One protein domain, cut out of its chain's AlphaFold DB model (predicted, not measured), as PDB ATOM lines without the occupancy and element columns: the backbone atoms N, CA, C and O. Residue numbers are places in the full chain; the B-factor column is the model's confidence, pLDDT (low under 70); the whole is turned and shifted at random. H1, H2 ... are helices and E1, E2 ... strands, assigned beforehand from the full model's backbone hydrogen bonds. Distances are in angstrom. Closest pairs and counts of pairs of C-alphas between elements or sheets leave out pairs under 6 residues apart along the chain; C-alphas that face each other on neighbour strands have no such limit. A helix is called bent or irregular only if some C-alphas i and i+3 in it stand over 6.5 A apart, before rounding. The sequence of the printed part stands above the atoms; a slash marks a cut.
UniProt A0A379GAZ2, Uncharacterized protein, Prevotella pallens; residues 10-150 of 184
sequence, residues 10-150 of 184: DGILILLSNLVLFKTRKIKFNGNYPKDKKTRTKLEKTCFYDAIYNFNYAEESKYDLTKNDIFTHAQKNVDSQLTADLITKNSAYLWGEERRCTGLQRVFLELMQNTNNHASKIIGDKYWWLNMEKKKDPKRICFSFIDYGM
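What this domain is: This is residues 10 to 150 of the 184 residues of an uncharacterized protein of Prevotella pallens (UniProt A0A379GAZ2). Picture a four-stranded antiparallel sheet, E3 and E4 long and E1 and E2 short, with a helical hairpin of H4 and H5 over one face and H1 over the other: three layers, helices on both faces of a sheet. H3 packs on H1, and residues 35 to 41, of which 37 to 41 belong to H2, stick out. The printed part has 141 residues with five named helices and four named strands, in the order H1 H2 H3 E1 E2 H4 H5 E3 E4; the sheet's order is E1 E2 E3 E4 and the class is mixed. It is compact, with a radius of gyration of the C-alphas of 15.8 A and spans of 46 by 41 by 24 A.

Where its parts are: Find C-alpha 128 at (27.115, -14.920, -47.238); from there E3 runs 26.6 A to residue 136. E4, residues 139 to 147, runs 26.8 A and ends at C-alpha 147 (22.888, -16.124, -47.461). E1 is residues 64 to 67, 9.4 A, and E2 is residues 70 to 73, 10.6 A. H4, residues 80 to 95, spans 22.1 A, and H5, residues 102 to 118, spans 24.0 A. H1 begins at C-alpha 10 (19.808, -4.288, -47.260) and runs 20.9 A to residue 24; H2 is residues 37 to 45, 12.2 A, and H3 residues 48 to 54, 10.0 A.

How they stand to each other: In the hairpin E3 and E4, look at N 133 and O 142, 2.8 A apart. Between E2 and E3, N 71 and O 130 are 2.8 A apart; in the hairpin E1 and E2, N 67 and O 70 are 3.3 A apart. H4 and H5 are on the same face, both over E4 and along the strands, at heights over the sheet of 8.5 A and 10.3 A. They touch through residues 80 to 87 and 105 to 109 alone, the closest C-alphas being those of Thr 83 and Gln 105, 6.0 A. H1 is on the opposite face, at a height of 9.8 A. H1 touches H3, the closest C-alphas being those of Leu 16 and Phe 48, 6.2 A; H3 only grazes the sheet. H2 is not on the sheet and touches no helix. H4 has a kink of 31 degrees near residue 89 and is only just irregular, C-alphas 89 and 92 being 6.7 A apart. Each O i to N i+4 pair is within hydrogen-bond range in H1, H2, H3 and H5, and 9 of 12 in H4.

The domain as a whole: The C-alphas farthest apart, those of Lys 28 and Glu 97, are 46.3 A apart. The printed part has no cut, and its one long link is H1 to H2. Look for pLDDT under 70 at residues 55 to 78, 116 to 127 and 148 to 150.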
ATOM      1  N   ASP A  10      20.370  -2.949 -47.044       85.38
ATOM      2  CA  ASP A  10      19.808  -4.288 -47.260       85.38
ATOM      3  C   ASP A  10      19.221  -4.457 -48.670       85.38
ATOM      4  O   ASP A  10      19.480  -5.462 -49.320       85.38
ATOM      5  N   GLY A  11      18.503  -3.459 -49.191       89.56
ATOM      6  CA  GLY A  11      17.997  -3.468 -50.566       89.56
ATOM      7  C   GLY A  11      19.121  -3.514 -51.607       89.56
ATOM      8  O   GLY A  11      19.025  -4.252 -52.589       89.56
ATOM      9  N   ILE A  12      20.213  -2.775 -51.373       88.62
ATOM     10  CA  ILE A  12      21.435  -2.861 -52.190       88.62
ATOM     11  C   ILE A  12      22.033  -4.268 -52.086       88.62
ATOM     12  O   ILE A  12      22.370  -4.849 -53.114       88.62
ATOM     13  N   LEU A  13      22.128  -4.823 -50.874       86.06
ATOM     14  CA  LEU A  13      22.699  -6.145 -50.616       86.06
ATOM     15  C   LEU A  13      21.914  -7.263 -51.321       86.06
ATOM     16  O   LEU A  13      22.524  -8.114 -51.960       86.06
ATOM     17  N   ILE A  14      20.576  -7.232 -51.261       87.00
ATOM     18  CA  ILE A  14      19.686  -8.183 -51.952       87.00
ATOM     19  C   ILE A  14      19.850  -8.075 -53.469       87.00
ATOM     20  O   ILE A  14      19.907  -9.084 -54.171       87.00
ATOM     21  N   LEU A  15      19.883  -6.854 -54.005       89.12
ATOM     22  CA  LEU A  15      20.055  -6.669 -55.443       89.12
ATOM     23  C   LEU A  15      21.422  -7.191 -55.890       89.12
ATOM     24  O   LEU A  15      21.506  -7.935 -56.863       89.12
ATOM     25  N   LEU A  16      22.477  -6.814 -55.165       85.31
ATOM     26  CA  LEU A  16      23.840  -7.232 -55.448       85.31
ATOM     27  C   LEU A  16      23.960  -8.754 -55.438       85.31
ATOM     28  O   LEU A  16      24.474  -9.319 -56.400       85.31
ATOM     29  N   SER A  17      23.435  -9.404 -54.399       81.44
ATOM     30  CA  SER A  17      23.480 -10.855 -54.275       81.44
ATOM     31  C   SER A  17      22.847 -11.515 -55.518       81.44
ATOM     32  O   SER A  17      23.523 -12.220 -56.273       81.44
ATOM     33  N   ASN A  18      21.607 -11.172 -55.865       84.94
ATOM     34  CA  ASN A  18      20.942 -11.733 -57.047       84.94
ATOM     35  C   ASN A  18      21.721 -11.528 -58.359       84.94
ATOM     36  O   ASN A  18      21.809 -12.444 -59.176       84.94
ATOM     37  N   LEU A  19      22.312 -10.350 -58.568       85.69
ATOM     38  CA  LEU A  19      23.090 -10.073 -59.777       85.69
ATOM     39  C   LEU A  19      24.396 -10.880 -59.833       85.69
ATOM     40  O   LEU A  19      24.783 -11.345 -60.907       85.69
ATOM     41  N   VAL A  20      25.049 -11.098 -58.690       80.38
ATOM     42  CA  VAL A  20      26.203 -12.002 -58.596       80.38
ATOM     43  C   VAL A  20      25.789 -13.437 -58.905       80.38
ATOM     44  O   VAL A  20      26.459 -14.102 -59.691       80.38
ATOM     45  N   LEU A  21      24.647 -13.896 -58.386       78.19
ATOM     46  CA  LEU A  21      24.106 -15.220 -58.702       78.19
ATOM     47  C   LEU A  21      23.803 -15.382 -60.201       78.19
ATOM     48  O   LEU A  21      24.048 -16.439 -60.783       78.19
ATOM     49  N   PHE A  22      23.285 -14.342 -60.855       82.88
ATOM     50  CA  PHE A  22      23.087 -14.363 -62.304       82.88
ATOM     51  C   PHE A  22      24.415 -14.459 -63.051       82.88
ATOM     52  O   PHE A  22      24.529 -15.276 -63.966       82.88
ATOM     53  N   LYS A  23      25.438 -13.704 -62.631       78.81
ATOM     54  CA  LYS A  23      26.785 -13.806 -63.204       78.81
ATOM     55  C   LYS A  23      27.372 -15.210 -63.067       78.81
ATOM     56  O   LYS A  23      27.824 -15.759 -64.070       78.81
ATOM     57  N   THR A  24      27.343 -15.807 -61.874       75.25
ATOM     58  CA  THR A  24      27.910 -17.150 -61.643       75.25
ATOM     59  C   THR A  24      27.186 -18.221 -62.458       75.25
ATOM     60  O   THR A  24      27.813 -19.154 -62.956       75.25
ATOM     61  N   ARG A  25      25.880 -18.047 -62.695       77.12
ATOM     62  CA  ARG A  25      25.058 -18.922 -63.550       77.12
ATOM     63  C   ARG A  25      25.072 -18.556 -65.035       77.12
ATOM     64  O   ARG A  25      24.339 -19.165 -65.810       77.12
ATOM     65  N   LYS A  26      25.883 -17.574 -65.448       83.06
ATOM     66  CA  LYS A  26      25.974 -17.076 -66.835       83.06
ATOM     67  C   LYS A  26      24.631 -16.591 -67.408       83.06
ATOM     68  O   LYS A  26      24.417 -16.605 -68.620       83.06
ATOM     69  N   ILE A  27      23.727 -16.129 -66.545       84.50
ATOM     70  CA  ILE A  27      22.458 -15.508 -66.927       84.50
ATOM     71  C   ILE A  27      22.733 -14.042 -67.262       84.50
ATOM     72  O   ILE A  27      23.254 -13.285 -66.442       84.50
ATOM     73  N   LYS A  28      22.379 -13.628 -68.480       87.94
ATOM     74  CA  LYS A  28      22.539 -12.239 -68.926       87.94
ATOM     75  C   LYS A  28      21.525 -11.331 -68.229       87.94
ATOM     76  O   LYS A  28      20.356 -11.683 -68.101       87.94
ATOM     77  N   PHE A  29      21.960 -10.133 -67.857       89.06
ATOM     78  CA  PHE A  29      21.096  -9.077 -67.331       89.06
ATOM     79  C   PHE A  29      21.549  -7.695 -67.823       89.06
ATOM     80  O   PHE A  29      22.672  -7.518 -68.288       89.06
ATOM     81  N   ASN A  30      20.652  -6.717 -67.713       88.62
ATOM     82  CA  ASN A  30      20.861  -5.312 -68.064       88.62
ATOM     83  C   ASN A  30      20.344  -4.442 -66.908       88.62
ATOM     84  O   ASN A  30      19.362  -4.789 -66.251       88.62
ATOM     85  N   GLY A  31      20.986  -3.299 -66.670       87.81
ATOM     86  CA  GLY A  31      20.423  -2.248 -65.838       87.81
ATOM     87  C   GLY A  31      20.897  -0.855 -66.240       87.81
ATOM     88  O   GLY A  31      21.814  -0.669 -67.030       87.81
ATOM     89  N   ASN A  32      20.273   0.148 -65.626       90.00
ATOM     90  CA  ASN A  32      20.736   1.533 -65.655       90.00
ATOM     91  C   ASN A  32      20.837   2.114 -64.242       90.00
ATOM     92  O   ASN A  32      20.166   1.642 -63.316       90.00
ATOM     93  N   TYR A  33      21.643   3.162 -64.097       90.50
ATOM     94  CA  TYR A  33      21.836   3.892 -62.845       90.50
ATOM     95  C   TYR A  33      20.534   4.552 -62.352       90.50
ATOM     96  O   TYR A  33      19.678   4.918 -63.168       90.50
ATOM     97  N   PRO A  34      20.366   4.752 -61.030       93.94
ATOM     98  CA  PRO A  34      19.335   5.644 -60.509       93.94
ATOM     99  C   PRO A  34      19.516   7.052 -61.074       93.94
ATOM    100  O   PRO A  34      20.651   7.516 -61.228       93.94
ATOM    101  N   LYS A  35      18.414   7.735 -61.401       94.56
ATOM    102  CA  LYS A  35      18.460   9.154 -61.795       94.56
ATOM    103  C   LYS A  35      18.656  10.066 -60.584       94.56
ATOM    104  O   LYS A  35      19.309  11.094 -60.710       94.56
ATOM    105  N   ASP A  36      18.135   9.666 -59.426       95.81
ATOM    106  CA  ASP A  36      18.347  10.384 -58.175       95.81
ATOM    107  C   ASP A  36      19.829  10.346 -57.759       95.81
ATOM    108  O   ASP A  36      20.422   9.274 -57.587       95.81
ATOM    109  N   LYS A  37      20.430  11.531 -57.591       94.00
ATOM    110  CA  LYS A  37      21.862  11.684 -57.299       94.00
ATOM    111  C   LYS A  37      22.225  11.092 -55.938       94.00
ATOM    112  O   LYS A  37      23.252  10.435 -55.821       94.00
ATOM    113  N   LYS A  38      21.377  11.279 -54.922       92.25
ATOM    114  CA  LYS A  38      21.631  10.789 -53.558       92.25
ATOM    115  C   LYS A  38      21.684   9.261 -53.522       92.25
ATOM    116  O   LYS A  38      22.603   8.686 -52.942       92.25
ATOM    117  N   THR A  39      20.737   8.613 -54.187       92.31
ATOM    118  CA  THR A  39      20.654   7.157 -54.343       92.31
ATOM    119  C   THR A  39      21.829   6.620 -55.148       92.31
ATOM    120  O   THR A  39      22.434   5.624 -54.755       92.31
ATOM    121  N   ARG A  40      22.205   7.296 -56.241       92.50
ATOM    122  CA  ARG A  40      23.378   6.914 -57.034       92.50
ATOM    123  C   ARG A  40      24.664   6.981 -56.209       92.50
ATOM    124  O   ARG A  40      25.369   5.982 -56.120       92.50
ATOM    125  N   THR A  41      24.914   8.099 -55.529       90.69
ATOM    126  CA  THR A  41      26.079   8.255 -54.648       90.69
ATOM    127  C   THR A  41      26.085   7.225 -53.522       90.69
ATOM    128  O   THR A  41      27.150   6.769 -53.112       90.69
ATOM    129  N   LYS A  42      24.913   6.821 -53.016       88.75
ATOM    130  CA  LYS A  42      24.827   5.738 -52.035       88.75
ATOM    131  C   LYS A  42      25.349   4.414 -52.605       88.75
ATOM    132  O   LYS A  42      26.160   3.778 -51.946       88.75
ATOM    133  N   LEU A  43      24.943   4.029 -53.817       88.81
ATOM    134  CA  LEU A  43      25.446   2.823 -54.494       88.81
ATOM    135  C   LEU A  43      26.952   2.906 -54.779       88.81
ATOM    136  O   LEU A  43      27.673   1.957 -54.488       88.81
ATOM    137  N   GLU A  44      27.436   4.046 -55.280       87.81
ATOM    138  CA  GLU A  44      28.856   4.273 -55.610       87.81
ATOM    139  C   GLU A  44      29.792   4.156 -54.396       87.81
ATOM    140  O   GLU A  44      30.954   3.770 -54.535       87.81
ATOM    141  N   LYS A  45      29.294   4.470 -53.195       85.38
ATOM    142  CA  LYS A  45      30.058   4.331 -51.946       85.38
ATOM    143  C   LYS A  45      30.237   2.881 -51.499       85.38
ATOM    144  O   LYS A  45      31.164   2.616 -50.735       85.38
ATOM    145  N   THR A  46      29.389   1.968 -51.965       82.62
ATOM    146  CA  THR A  46      29.482   0.528 -51.675       82.62
ATOM    147  C   THR A  46      30.366  -0.196 -52.695       82.62
ATOM    148  O   THR A  46      30.792   0.394 -53.688       82.62
ATOM    149  N   CYS A  47      30.609  -1.495 -52.500       78.00
ATOM    150  CA  CYS A  47      31.270  -2.349 -53.494       78.00
ATOM    151  C   CYS A  47      30.345  -2.800 -54.646       78.00
ATOM    152  O   CYS A  47      30.749  -3.635 -55.450       78.00
ATOM    153  N   PHE A  48      29.114  -2.273 -54.754       85.75
ATOM    154  CA  PHE A  48      28.111  -2.743 -55.719       85.75
ATOM    155  C   PHE A  48      28.636  -2.788 -57.161       85.75
ATOM    156  O   PHE A  48      28.511  -3.804 -57.838       85.75
ATOM    157  N   TYR A  49      29.235  -1.700 -57.647       85.00
ATOM    158  CA  TYR A  49      29.738  -1.649 -59.023       85.00
ATOM    159  C   TYR A  49      31.039  -2.425 -59.207       85.00
ATOM    160  O   TYR A  49      31.225  -3.034 -60.258       85.00
ATOM    161  N   ASP A  50      31.889  -2.460 -58.179       79.75
ATOM    162  CA  ASP A  50      33.124  -3.244 -58.183       79.75
ATOM    163  C   ASP A  50      32.799  -4.736 -58.369       79.75
ATOM    164  O   ASP A  50      33.345  -5.393 -59.253       79.75
ATOM    165  N   ALA A  51      31.797  -5.237 -57.644       77.06
ATOM    166  CA  ALA A  51      31.296  -6.600 -57.784       77.06
ATOM    167  C   ALA A  51      30.706  -6.887 -59.181       77.06
ATOM    168  O   ALA A  51      30.958  -7.927 -59.786       77.06
ATOM    169  N   ILE A  52      29.919  -5.964 -59.743       81.38
ATOM    170  CA  ILE A  52      29.210  -6.212 -61.009       81.38
ATOM    171  C   ILE A  52      30.067  -5.972 -62.251       81.38
ATOM    172  O   ILE A  52      29.826  -6.623 -63.265       81.38
ATOM    173  N   TYR A  53      31.071  -5.105 -62.221       80.62
ATOM    174  CA  TYR A  53      31.848  -4.780 -63.424       80.62
ATOM    175  C   TYR A  53      33.299  -5.229 -63.350       80.62
ATOM    176  O   TYR A  53      33.813  -5.723 -64.349       80.62
ATOM    177  N   ASN A  54      33.925  -5.125 -62.181       71.44
ATOM    178  CA  ASN A  54      35.369  -5.311 -62.050       71.44
ATOM    179  C   ASN A  54      35.746  -6.722 -61.584       71.44
ATOM    180  O   ASN A  54      36.914  -7.082 -61.633       71.44
ATOM    181  N   PHE A  55      34.766  -7.524 -61.156       67.19
ATOM    182  CA  PHE A  55      35.016  -8.852 -60.612       67.19
ATOM    183  C   PHE A  55      34.851  -9.974 -61.652       67.19
ATOM    184  O   PHE A  55      33.768 -10.132 -62.245       67.19
ATOM    185  N   ASN A  56      35.904 -10.785 -61.836       65.81
ATOM    186  CA  ASN A  56      35.882 -11.984 -62.676       65.81
ATOM    187  C   ASN A  56      35.558 -13.247 -61.856       65.81
ATOM    188  O   ASN A  56      36.437 -13.964 -61.384       65.81
ATOM    189  N   TYR A  57      34.270 -13.572 -61.763       64.69
ATOM    190  CA  TYR A  57      33.778 -14.760 -61.050       64.69
ATOM    191  C   TYR A  57      34.204 -16.110 -61.662       64.69
ATOM    192  O   TYR A  57      33.956 -17.139 -61.040       64.69
ATOM    193  N   ALA A  58      34.786 -16.137 -62.868       55.59
ATOM    194  CA  ALA A  58      35.238 -17.369 -63.520       55.59
ATOM    195  C   ALA A  58      36.678 -17.768 -63.142       55.59
ATOM    196  O   ALA A  58      37.007 -18.950 -63.210       55.59
ATOM    197  N   GLU A  59      37.514 -16.809 -62.740       48.34
ATOM    198  CA  GLU A  59      38.943 -17.027 -62.451       48.34
ATOM    199  C   GLU A  59      39.301 -16.735 -60.988       48.34
ATOM    200  O   GLU A  59      40.205 -17.356 -60.424       48.34
ATOM    201  N   GLU A  60      38.557 -15.854 -60.319       47.84
ATOM    202  CA  GLU A  60      38.838 -15.484 -58.939       47.84
ATOM    203  C   GLU A  60      38.029 -16.342 -57.966       47.84
ATOM    204  O   GLU A  60      36.906 -16.040 -57.565       47.84
ATOM    205  N   SER A  61      38.648 -17.444 -57.547       44.47
ATOM    206  CA  SER A  61      38.118 -18.317 -56.495       44.47
ATOM    207  C   SER A  61      38.011 -17.626 -55.124       44.47
ATOM    208  O   SER A  61      37.314 -18.127 -54.248       44.47
ATOM    209  N   LYS A  62      38.654 -16.468 -54.926       48.16
ATOM    210  CA  LYS A  62      38.717 -15.731 -53.659       48.16
ATOM    211  C   LYS A  62      38.293 -14.293 -53.896       48.16
ATOM    212  O   LYS A  62      39.007 -13.565 -54.571       48.16
ATOM    213  N   TYR A  63      37.186 -13.875 -53.299       52.59
ATOM    214  CA  TYR A  63      36.848 -12.462 -53.246       52.59
ATOM    215  C   TYR A  63      36.666 -12.003 -51.812       52.59
ATOM    216  O   TYR A  63      36.035 -12.687 -51.002       52.59
ATOM    217  N   ASP A  64      37.274 -10.858 -51.535       55.25
ATOM    218  CA  ASP A  64      37.166 -10.086 -50.308       55.25
ATOM    219  C   ASP A  64      36.718  -8.689 -50.746       55.25
ATOM    220  O   ASP A  64      37.518  -7.804 -51.046       55.25
ATOM    221  N   LEU A  65      35.408  -8.540 -50.951       60.25
ATOM    222  CA  LEU A  65      34.837  -7.248 -51.314       60.25
ATOM    223  C   LEU A  65      34.489  -6.537 -50.019       60.25
ATOM    224  O   LEU A  65      33.427  -6.773 -49.440       60.25
ATOM    225  N   THR A  66      35.390  -5.669 -49.576       59.56
ATOM    226  CA  THR A  66      35.205  -4.860 -48.374       59.56
ATOM    227  C   THR A  66      35.313  -3.390 -48.732       59.56
ATOM    228  O   THR A  66      36.389  -2.839 -48.950       59.56
ATOM    229  N   LYS A  67      34.159  -2.727 -48.834       61.97
ATOM    230  CA  LYS A  67      34.120  -1.281 -49.067       61.97
ATOM    231  C   LYS A  67      32.961  -0.636 -48.340       61.97
ATOM    232  O   LYS A  67      31.803  -0.928 -48.641       61.97
ATOM    233  N   ASN A  68      33.337   0.280 -47.445       56.28
ATOM    234  CA  ASN A  68      32.541   1.184 -46.612       56.28
ATOM    235  C   ASN A  68      31.438   0.544 -45.760       56.28
ATOM    236  O   ASN A  68      31.395   0.853 -44.580       56.28
ATOM    237  N   ASP A  69      30.618  -0.361 -46.292       66.12
ATOM    238  CA  ASP A  69      29.448  -0.901 -45.599       66.12
ATOM    239  C   ASP A  69      29.057  -2.329 -46.035       66.12
ATOM    240  O   ASP A  69      28.345  -2.987 -45.284       66.12
ATOM    241  N   ILE A  70      29.522  -2.840 -47.189       65.62
ATOM    242  CA  ILE A  70      29.222  -4.206 -47.666       65.62
ATOM    243  C   ILE A  70      30.482  -5.073 -47.613       65.62
ATOM    244  O   ILE A  70      31.547  -4.667 -48.084       65.62
ATOM    245  N   PHE A  71      30.317  -6.270 -47.057       67.31
ATOM    246  CA  PHE A  71      31.339  -7.271 -46.795       67.31
ATOM    247  C   PHE A  71      30.871  -8.614 -47.358       67.31
ATOM    248  O   PHE A  71      29.729  -9.029 -47.133       67.31
ATOM    249  N   THR A  72      31.742  -9.324 -48.065       65.81
ATOM    250  CA  THR A  72      31.459 -10.699 -48.486       65.81
ATOM    251  C   THR A  72      32.753 -11.487 -48.650       65.81
ATOM    252  O   THR A  72      33.746 -10.959 -49.151       65.81
ATOM    253  N   HIS A  73      32.737 -12.749 -48.216       62.97
ATOM    254  CA  HIS A  73      33.848 -13.678 -48.397       62.97
ATOM    255  C   HIS A  73      33.361 -14.924 -49.128       62.97
ATOM    256  O   HIS A  73      32.565 -15.696 -48.603       62.97
ATOM    257  N   ALA A  74      33.894 -15.143 -50.329       53.81
ATOM    258  CA  ALA A  74      33.525 -16.257 -51.204       53.81
ATOM    259  C   ALA A  74      33.847 -17.659 -50.662       53.81
ATOM    260  O   ALA A  74      33.257 -18.640 -51.107       53.81
ATOM    261  N   GLN A  75      34.838 -17.771 -49.769       50.31
ATOM    262  CA  GLN A  75      35.400 -19.067 -49.350       50.31
ATOM    263  C   GLN A  75      35.547 -19.248 -47.841       50.31
ATOM    264  O   GLN A  75      35.766 -20.370 -47.383       50.31
ATOM    265  N   LYS A  76      35.453 -18.178 -47.042       56.50
ATOM    266  CA  LYS A  76      35.515 -18.338 -45.589       56.50
ATOM    267  C   LYS A  76      34.156 -18.810 -45.094       56.50
ATOM    268  O   LYS A  76      33.198 -18.045 -45.036       56.50
ATOM    269  N   ASN A  77      34.111 -20.081 -44.705       59.44
ATOM    270  CA  ASN A  77      32.934 -20.701 -44.100       59.44
ATOM    271  C   ASN A  77      32.470 -19.934 -42.852       59.44
ATOM    272  O   ASN A  77      31.277 -19.848 -42.596       59.44
ATOM    273  N   VAL A  78      33.421 -19.378 -42.095       62.09
ATOM    274  CA  VAL A  78      33.205 -18.546 -40.908       62.09
ATOM    275  C   VAL A  78      34.346 -17.527 -40.834       62.09
ATOM    276  O   VAL A  78      35.506 -17.918 -40.956       62.09
ATOM    277  N   ASP A  79      34.043 -16.242 -40.625       75.69
ATOM    278  CA  ASP A  79      35.056 -15.202 -40.392       75.69
ATOM    279  C   ASP A  79      34.844 -14.491 -39.042       75.69
ATOM    280  O   ASP A  79      34.158 -13.470 -38.913       75.69
ATOM    281  N   SER A  80      35.434 -15.075 -37.997       79.25
ATOM    282  CA  SER A  80      35.371 -14.547 -36.632       79.25
ATOM    283  C   SER A  80      36.168 -13.261 -36.443       79.25
ATOM    284  O   SER A  80      35.768 -12.430 -35.626       79.25
ATOM    285  N   GLN A  81      37.260 -13.087 -37.191       83.00
ATOM    286  CA  GLN A  81      38.116 -11.910 -37.091       83.00
ATOM    287  C   GLN A  81      37.448 -10.709 -37.755       83.00
ATOM    288  O   GLN A  81      37.348  -9.655 -37.134       83.00
ATOM    289  N   LEU A  82      36.896 -10.887 -38.962       83.06
ATOM    290  CA  LEU A  82      36.144  -9.837 -39.650       83.06
ATOM    291  C   LEU A  82      35.014  -9.304 -38.767       83.06
ATOM    292  O   LEU A  82      34.850  -8.096 -38.621       83.06
ATOM    293  N   THR A  83      34.231 -10.202 -38.170       83.44
ATOM    294  CA  THR A  83      33.095  -9.813 -37.323       83.44
ATOM    295  C   THR A  83      33.552  -9.146 -36.029       83.44
ATOM    296  O   THR A  83      32.955  -8.143 -35.636       83.44
ATOM    297  N   ALA A  84      34.632  -9.623 -35.399       86.19
ATOM    298  CA  ALA A  84      35.231  -8.966 -34.237       86.19
ATOM    299  C   ALA A  84      35.687  -7.537 -34.559       86.19
ATOM    300  O   ALA A  84      35.352  -6.604 -33.825       86.19
ATOM    301  N   ASP A  85      36.409  -7.366 -35.666       86.19
ATOM    302  CA  ASP A  85      36.952  -6.078 -36.091       86.19
ATOM    303  C   ASP A  85      35.841  -5.118 -36.497       86.19
ATOM    304  O   ASP A  85      35.853  -3.953 -36.099       86.19
ATOM    305  N   LEU A  86      34.850  -5.602 -37.249       86.19
ATOM    306  CA  LEU A  86      33.702  -4.808 -37.668       86.19
ATOM    307  C   LEU A  86      32.923  -4.292 -36.458       86.19
ATOM    308  O   LEU A  86      32.592  -3.109 -36.407       86.19
ATOM    309  N   ILE A  87      32.645  -5.156 -35.479       88.38
ATOM    310  CA  ILE A  87      31.946  -4.778 -34.247       88.38
ATOM    311  C   ILE A  87      32.780  -3.769 -33.462       88.38
ATOM    312  O   ILE A  87      32.285  -2.688 -33.142       88.38
ATOM    313  N   THR A  88      34.043  -4.095 -33.193       89.25
ATOM    314  CA  THR A  88      34.910  -3.292 -32.324       89.25
ATOM    315  C   THR A  88      35.130  -1.901 -32.914       89.25
ATOM    316  O   THR A  88      34.778  -0.915 -32.270       89.25
ATOM    317  N   LYS A  89      35.540  -1.803 -34.185       87.50
ATOM    318  CA  LYS A  89      35.793  -0.517 -34.861       87.50
ATOM    319  C   LYS A  89      34.548   0.363 -34.973       87.50
ATOM    320  O   LYS A  89      34.647   1.587 -35.034       87.50
ATOM    321  N   ASN A  90      33.354  -0.232 -35.043       89.00
ATOM    322  CA  ASN A  90      32.118   0.533 -35.234       89.00
ATOM    323  C   ASN A  90      31.355   0.806 -33.940       89.00
ATOM    324  O   ASN A  90      30.548   1.730 -33.920       89.00
ATOM    325  N   SER A  91      31.628   0.081 -32.860       92.62
ATOM    326  CA  SER A  91      31.002   0.268 -31.546       92.62
ATOM    327  C   SER A  91      31.182   1.686 -30.976       92.62
ATOM    328  O   SER A  91      30.238   2.231 -30.399       92.62
ATOM    329  N   ALA A  92      32.315   2.343 -31.255       92.56
ATOM    330  CA  ALA A  92      32.567   3.735 -30.877       92.56
ATOM    331  C   ALA A  92      31.534   4.705 -31.460       92.56
ATOM    332  O   ALA A  92      31.224   5.729 -30.851       92.56
ATOM    333  N   TYR A  93      30.911   4.358 -32.595       92.62
ATOM    334  CA  TYR A  93      29.778   5.122 -33.103       92.62
ATOM    335  C   TYR A  93      28.655   5.188 -32.073       92.62
ATOM    336  O   TYR A  93      28.102   6.261 -31.902       92.62
ATOM    337  N   LEU A  94      28.332   4.095 -31.376       92.62
ATOM    338  CA  LEU A  94      27.259   4.042 -30.379       92.62
ATOM    339  C   LEU A  94      27.697   4.648 -29.047       92.62
ATOM    340  O   LEU A  94      27.039   5.576 -28.570       92.62
ATOM    341  N   TRP A  95      28.815   4.165 -28.500       93.75
ATOM    342  CA  TRP A  95      29.212   4.399 -27.106       93.75
ATOM    343  C   TRP A  95      30.338   5.422 -26.909       93.75
ATOM    344  O   TRP A  95      30.646   5.747 -25.772       93.75
ATOM    345  N   GLY A  96      30.937   5.947 -27.982       93.94
ATOM    346  CA  GLY A  96      32.070   6.884 -27.907       93.94
ATOM    347  C   GLY A  96      33.438   6.217 -27.722       93.94
ATOM    348  O   GLY A  96      34.455   6.881 -27.871       93.94
ATOM    349  N   GLU A  97      33.468   4.910 -27.473       94.50
ATOM    350  CA  GLU A  97      34.679   4.104 -27.304       94.50
ATOM    351  C   GLU A  97      34.517   2.733 -27.974       94.50
ATOM    352  O   GLU A  97      33.395   2.259 -28.191       94.50
ATOM    353  N   GLU A  98      35.637   2.088 -28.293       95.00
ATOM    354  CA  GLU A  98      35.618   0.731 -28.826       95.00
ATOM    355  C   GLU A  98      35.207  -0.283 -27.751       95.00
ATOM    356  O   GLU A  98      35.710  -0.292 -26.630       95.00
ATOM    357  N   ARG A  99      34.292  -1.178 -28.108       93.81
ATOM    358  CA  ARG A  99      33.778  -2.247 -27.264       93.81
ATOM    359  C   ARG A  99      33.690  -3.535 -28.057       93.81
ATOM    360  O   ARG A  99      33.276  -3.559 -29.216       93.81
ATOM    361  N   ARG A 100      33.991  -4.637 -27.378       90.25
ATOM    362  CA  ARG A 100      33.652  -5.972 -27.868       90.25
ATOM    363  C   ARG A 100      32.170  -6.232 -27.613       90.25
ATOM    364  O   ARG A 100      31.652  -5.908 -26.546       90.25
ATOM    365  N   CYS A 101      31.496  -6.872 -28.560       90.25
ATOM    366  CA  CYS A 101      30.120  -7.338 -28.383       90.25
ATOM    367  C   CYS A 101      30.056  -8.830 -28.708       90.25
ATOM    368  O   CYS A 101      29.626  -9.226 -29.790       90.25
ATOM    369  N   THR A 102      30.507  -9.662 -27.768       89.19
ATOM    370  CA  THR A 102      30.634 -11.118 -27.954       89.19
ATOM    371  C   THR A 102      29.302 -11.794 -28.282       89.19
ATOM    372  O   THR A 102      29.277 -12.717 -29.088       89.19
ATOM    373  N   GLY A 103      28.183 -11.303 -27.734       90.44
ATOM    374  CA  GLY A 103      26.844 -11.789 -28.087       90.44
ATOM    375  C   GLY A 103      26.499 -11.560 -29.561       90.44
ATOM    376  O   GLY A 103      26.049 -12.476 -30.239       90.44
ATOM    377  N   LEU A 104      26.783 -10.365 -30.089       88.69
ATOM    378  CA  LEU A 104      26.578 -10.054 -31.507       88.69
ATOM    379  C   LEU A 104      27.552 -10.834 -32.401       88.69
ATOM    380  O   LEU A 104      27.158 -11.347 -33.444       88.69
ATOM    381  N   GLN A 105      28.810 -10.972 -31.974       87.56
ATOM    382  CA  GLN A 105      29.792 -11.788 -32.683       87.56
ATOM    383  C   GLN A 105      29.320 -13.243 -32.785       87.56
ATOM    384  O   GLN A 105      29.352 -13.819 -33.867       87.56
ATOM    385  N   ARG A 106      28.808 -13.814 -31.688       88.12
ATOM    386  CA  ARG A 106      28.239 -15.165 -31.665       88.12
ATOM    387  C   ARG A 106      27.092 -15.324 -32.663       88.12
ATOM    388  O   ARG A 106      27.090 -16.307 -33.393       88.12
ATOM    389  N   VAL A 107      26.185 -14.349 -32.753       89.75
ATOM    390  CA  VAL A 107      25.099 -14.369 -33.750       89.75
ATOM    391  C   VAL A 107      25.653 -14.442 -35.176       89.75
ATOM    392  O   VAL A 107      25.179 -15.253 -35.965       89.75
ATOM    393  N   PHE A 108      26.686 -13.663 -35.519       87.00
ATOM    394  CA  PHE A 108      27.300 -13.769 -36.849       87.00
ATOM    395  C   PHE A 108      27.940 -15.132 -37.105       87.00
ATOM    396  O   PHE A 108      27.778 -15.676 -38.194       87.00
ATOM    397  N   LEU A 109      28.645 -15.691 -36.118       84.94
ATOM    398  CA  LEU A 109      29.251 -17.018 -36.246       84.94
ATOM    399  C   LEU A 109      28.186 -18.093 -36.476       84.94
ATOM    400  O   LEU A 109      28.361 -18.931 -37.354       84.94
ATOM    401  N   GLU A 110      27.074 -18.039 -35.739       83.25
ATOM    402  CA  GLU A 110      25.944 -18.957 -35.905       83.25
ATOM    403  C   GLU A 110      25.305 -18.818 -37.297       83.25
ATOM    404  O   GLU A 110      25.047 -19.824 -37.957       83.25
ATOM    405  N   LEU A 111      25.113 -17.590 -37.794       83.56
ATOM    406  CA  LEU A 111      24.593 -17.347 -39.145       83.56
ATOM    407  C   LEU A 111      25.526 -17.904 -40.231       83.56
ATOM    408  O   LEU A 111      25.077 -18.654 -41.094       83.56
ATOM    409  N   MET A 112      26.830 -17.620 -40.152       80.44
ATOM    410  CA  MET A 112      27.824 -18.133 -41.105       80.44
ATOM    411  C   MET A 112      27.920 -19.665 -41.071       80.44
ATOM    412  O   MET A 112      27.976 -20.315 -42.118       80.44
ATOM    413  N   GLN A 113      27.886 -20.265 -39.877       77.38
ATOM    414  CA  GLN A 113      27.865 -21.721 -39.712       77.38
ATOM    415  C   GLN A 113      26.603 -22.343 -40.318       77.38
ATOM    416  O   GLN A 113      26.703 -23.365 -41.000       77.38
ATOM    417  N   ASN A 114      25.435 -21.721 -40.129       73.12
ATOM    418  CA  ASN A 114      24.182 -22.173 -40.732       73.12
ATOM    419  C   ASN A 114      24.258 -22.153 -42.261       73.12
ATOM    420  O   ASN A 114      23.901 -23.147 -42.900       73.12
ATOM    421  N   THR A 115      24.790 -21.077 -42.848       70.06
ATOM    422  CA  THR A 115      25.054 -21.008 -44.289       70.06
ATOM    423  C   THR A 115      25.979 -22.148 -44.727       70.06
ATOM    424  O   THR A 115      25.672 -22.876 -45.668       70.06
ATOM    425  N   ASN A 116      27.093 -22.370 -44.026       68.69
ATOM    426  CA  ASN A 116      28.066 -23.394 -44.403       68.69
ATOM    427  C   ASN A 116      27.507 -24.828 -44.339       68.69
ATOM    428  O   ASN A 116      27.812 -25.642 -45.214       68.69
ATOM    429  N   ASN A 117      26.714 -25.130 -43.311       63.75
ATOM    430  CA  ASN A 117      26.209 -26.476 -43.042       63.75
ATOM    431  C   ASN A 117      24.990 -26.842 -43.903       63.75
ATOM    432  O   ASN A 117      24.768 -28.022 -44.166       63.75
ATOM    433  N   HIS A 118      24.210 -25.851 -44.352       56.94
ATOM    434  CA  HIS A 118      22.924 -26.083 -45.017       56.94
ATOM    435  C   HIS A 118      22.806 -25.524 -46.446       56.94
ATOM    436  O   HIS A 118      21.813 -25.832 -47.102       56.94
ATOM    437  N   ALA A 119      23.755 -24.719 -46.950       54.66
ATOM    438  CA  ALA A 119      23.580 -24.053 -48.247       54.66
ATOM    439  C   ALA A 119      23.926 -24.901 -49.482       54.66
ATOM    440  O   ALA A 119      23.207 -24.764 -50.461       54.66
ATOM    441  N   SER A 120      24.949 -25.775 -49.483       51.59
ATOM    442  CA  SER A 120      25.258 -26.654 -50.639       51.59
ATOM    443  C   SER A 120      26.508 -27.533 -50.427       51.59
ATOM    444  O   SER A 120      27.414 -27.161 -49.677       51.59
ATOM    445  N   LYS A 121      26.596 -28.665 -51.151       50.16
ATOM    446  CA  LYS A 121      27.819 -29.486 -51.339       50.16
ATOM    447  C   LYS A 121      28.692 -29.013 -52.521       50.16
ATOM    448  O   LYS A 121      29.743 -29.597 -52.766       50.16
ATOM    449  N   ILE A 122      28.254 -27.995 -53.262       51.53
ATOM    450  CA  ILE A 122      28.898 -27.504 -54.485       51.53
ATOM    451  C   ILE A 122      29.817 -26.322 -54.144       51.53
ATOM    452  O   ILE A 122      29.445 -25.391 -53.427       51.53
ATOM    453  N   ILE A 123      31.047 -26.369 -54.655       44.38
ATOM    454  CA  ILE A 123      32.033 -25.288 -54.541       44.38
ATOM    455  C   ILE A 123      31.504 -24.071 -55.317       44.38
ATOM    456  O   ILE A 123      31.204 -24.188 -56.501       44.38
ATOM    457  N   GLY A 124      31.383 -22.915 -54.655       48.72
ATOM    458  CA  GLY A 124      30.861 -21.675 -55.256       48.72
ATOM    459  C   GLY A 124      29.407 -21.328 -54.911       48.72
ATOM    460  O   GLY A 124      28.945 -20.265 -55.301       48.72
ATOM    461  N   ASP A 125      28.698 -22.159 -54.142       54.25
ATOM    462  CA  ASP A 125      27.332 -21.857 -53.661       54.25
ATOM    463  C   ASP A 125      27.304 -21.138 -52.296       54.25
ATOM    464  O   ASP A 125      26.247 -20.749 -51.796       54.25
ATOM    465  N   LYS A 126      28.460 -20.969 -51.651       55.19
ATOM    466  CA  LYS A 126      28.560 -20.487 -50.267       55.19
ATOM    467  C   LYS A 126      28.885 -19.006 -50.220       55.19
ATOM    468  O   LYS A 126      29.994 -18.610 -49.880       55.19
ATOM    469  N   TYR A 127      27.892 -18.191 -50.538       67.44
ATOM    470  CA  TYR A 127      28.005 -16.751 -50.366       67.44
ATOM    471  C   TYR A 127      27.114 -16.303 -49.225       67.44
ATOM    472  O   TYR A 127      25.886 -16.368 -49.312       67.44
ATOM    473  N   TRP A 128      27.755 -15.829 -48.164       76.75
ATOM    474  CA  TRP A 128      27.115 -14.920 -47.238       76.75
ATOM    475  C   TRP A 128      27.559 -13.488 -47.546       76.75
ATOM    476  O   TRP A 128      28.681 -13.211 -47.985       76.75
ATOM    477  N   TRP A 129      26.633 -12.572 -47.328       81.00
ATOM    478  CA  TRP A 129      26.783 -11.146 -47.523       81.00
ATOM    479  C   TRP A 129      26.421 -10.462 -46.220       81.00
ATOM    480  O   TRP A 129      25.400 -10.778 -45.613       81.00
ATOM    481  N   LEU A 130      27.241  -9.510 -45.804       84.69
ATOM    482  CA  LEU A 130      27.005  -8.699 -44.625       84.69
ATOM    483  C   LEU A 130      27.022  -7.232 -45.033       84.69
ATOM    484  O   LEU A 130      27.939  -6.775 -45.704       84.69
ATOM    485  N   ASN A 131      26.014  -6.486 -44.609       86.19
ATOM    486  CA  ASN A 131      25.980  -5.039 -44.708       86.19
ATOM    487  C   ASN A 131      25.867  -4.424 -43.311       86.19
ATOM    488  O   ASN A 131      25.183  -4.977 -42.448       86.19
ATOM    489  N   MET A 132      26.504  -3.278 -43.099       86.31
ATOM    490  CA  MET A 132      26.421  -2.494 -41.869       86.31
ATOM    491  C   MET A 132      26.031  -1.058 -42.212       86.31
ATOM    492  O   MET A 132      26.649  -0.432 -43.055       86.31
ATOM    493  N   GLU A 133      24.999  -0.521 -41.567       86.69
ATOM    494  CA  GLU A 133      24.597   0.878 -41.720       86.69
ATOM    495  C   GLU A 133      24.530   1.573 -40.359       86.69
ATOM    496  O   GLU A 133      23.813   1.147 -39.452       86.69
ATOM    497  N   LYS A 134      25.189   2.725 -40.245       88.25
ATOM    498  CA  LYS A 134      25.017   3.647 -39.116       88.25
ATOM    499  C   LYS A 134      23.790   4.532 -39.344       88.25
ATOM    500  O   LYS A 134      23.674   5.200 -40.373       88.25
ATOM    501  N   LYS A 135      22.871   4.570 -38.380       88.75
ATOM    502  CA  LYS A 135      21.685   5.440 -38.376       88.75
ATOM    503  C   LYS A 135      21.797   6.423 -37.221       88.75
ATOM    504  O   LYS A 135      22.129   6.020 -36.112       88.75
ATOM    505  N   LYS A 136      21.513   7.698 -37.491       89.12
ATOM    506  CA  LYS A 136      21.606   8.777 -36.495       89.12
ATOM    507  C   LYS A 136      20.337   8.945 -35.659       89.12
ATOM    508  O   LYS A 136      20.450   9.410 -34.533       89.12
ATOM    509  N   ASP A 137      19.176   8.564 -36.192       87.75
ATOM    510  CA  ASP A 137      17.878   8.801 -35.559       87.75
ATOM    511  C   ASP A 137      16.947   7.568 -35.659       87.75
ATOM    512  O   ASP A 137      16.458   7.249 -36.750       87.75
ATOM    513  N   PRO A 138      16.764   6.808 -34.561       90.00
ATOM    514  CA  PRO A 138      17.604   6.829 -33.364       90.00
ATOM    515  C   PRO A 138      19.043   6.398 -33.688       90.00
ATOM    516  O   PRO A 138      19.299   5.726 -34.694       90.00
ATOM    517  N   LYS A 139      19.990   6.767 -32.822       93.56
ATOM    518  CA  LYS A 139      21.406   6.405 -32.950       93.56
ATOM    519  C   LYS A 139      21.584   4.887 -32.814       93.56
ATOM    520  O   LYS A 139      21.509   4.349 -31.714       93.56
ATOM    521  N   ARG A 140      21.804   4.185 -33.928       92.94
ATOM    522  CA  ARG A 140      21.938   2.717 -33.972       92.94
ATOM    523  C   ARG A 140      22.855   2.250 -35.099       92.94
ATOM    524  O   ARG A 140      23.075   2.968 -36.073       92.94
ATOM    525  N   ILE A 141      23.345   1.021 -34.982       90.50
ATOM    526  CA  ILE A 141      24.003   0.297 -36.072       90.50
ATOM    527  C   ILE A 141      23.058  -0.816 -36.509       90.50
ATOM    528  O   ILE A 141      22.586  -1.593 -35.681       90.50
ATOM    529  N   CYS A 142      22.756  -0.867 -37.800       89.62
ATOM    530  CA  CYS A 142      21.926  -1.892 -38.410       89.62
ATOM    531  C   CYS A 142      22.825  -2.850 -39.185       89.62
ATOM    532  O   CYS A 142      23.598  -2.405 -40.029       89.62
ATOM    533  N   PHE A 143      22.698  -4.146 -38.926       89.00
ATOM    534  CA  PHE A 143      23.386  -5.180 -39.688       89.00
ATOM    535  C   PHE A 143      22.375  -5.948 -40.534       89.00
ATOM    536  O   PHE A 143      21.272  -6.240 -40.071       89.00
ATOM    537  N   SER A 144      22.752  -6.282 -41.761       88.00
ATOM    538  CA  SER A 144      21.953  -7.103 -42.669       88.00
ATOM    539  C   SER A 144      22.813  -8.264 -43.127       88.00
ATOM    540  O   SER A 144      23.874  -8.038 -43.696       88.00
ATOM    541  N   PHE A 145      22.371  -9.488 -42.865       85.81
ATOM    542  CA  PHE A 145      23.072 -10.702 -43.266       85.81
ATOM    543  C   PHE A 145      22.193 -11.471 -44.248       85.81
ATOM    544  O   PHE A 145      21.021 -11.713 -43.961       85.81
ATOM    545  N   ILE A 146      22.740 -11.817 -45.407       80.88
ATOM    546  CA  ILE A 146      22.047 -12.581 -46.445       80.88
ATOM    547  C   ILE A 146      22.905 -13.779 -46.792       80.88
ATOM    548  O   ILE A 146      24.094 -13.627 -47.053       80.88
ATOM    549  N   ASP A 147      22.285 -14.946 -46.867       76.88
ATOM    550  CA  ASP A 147      22.888 -16.124 -47.461       76.88
ATOM    551  C   ASP A 147      22.002 -16.708 -48.567       76.88
ATOM    552  O   ASP A 147      20.822 -16.370 -48.688       76.88
ATOM    553  N   TYR A 148      22.591 -17.569 -49.397       66.00
ATOM    554  CA  TYR A 148      21.848 -18.414 -50.340       66.00
ATOM    555  C   TYR A 148      21.520 -19.790 -49.755       66.00
ATOM    556  O   TYR A 148      21.380 -20.762 -50.500       66.00
ATOM    557  N   GLY A 149      21.427 -19.910 -48.428       59.19
ATOM    558  CA  GLY A 149      20.978 -21.143 -47.802       59.19
ATOM    559  C   GLY A 149      19.596 -21.551 -48.313       59.19
ATOM    560  O   GLY A 149      18.834 -20.737 -48.836       59.19
ATOM    561  N   MET A 150      19.217 -22.820 -48.118       51.81
ATOM    562  CA  MET A 150      17.879 -23.308 -48.496       51.81
ATOM    563  C   MET A 150      16.727 -22.495 -47.865       51.81
ATOM    564  O   MET A 150      15.590 -22.576 -48.327       51.81
TER     565      MET A 150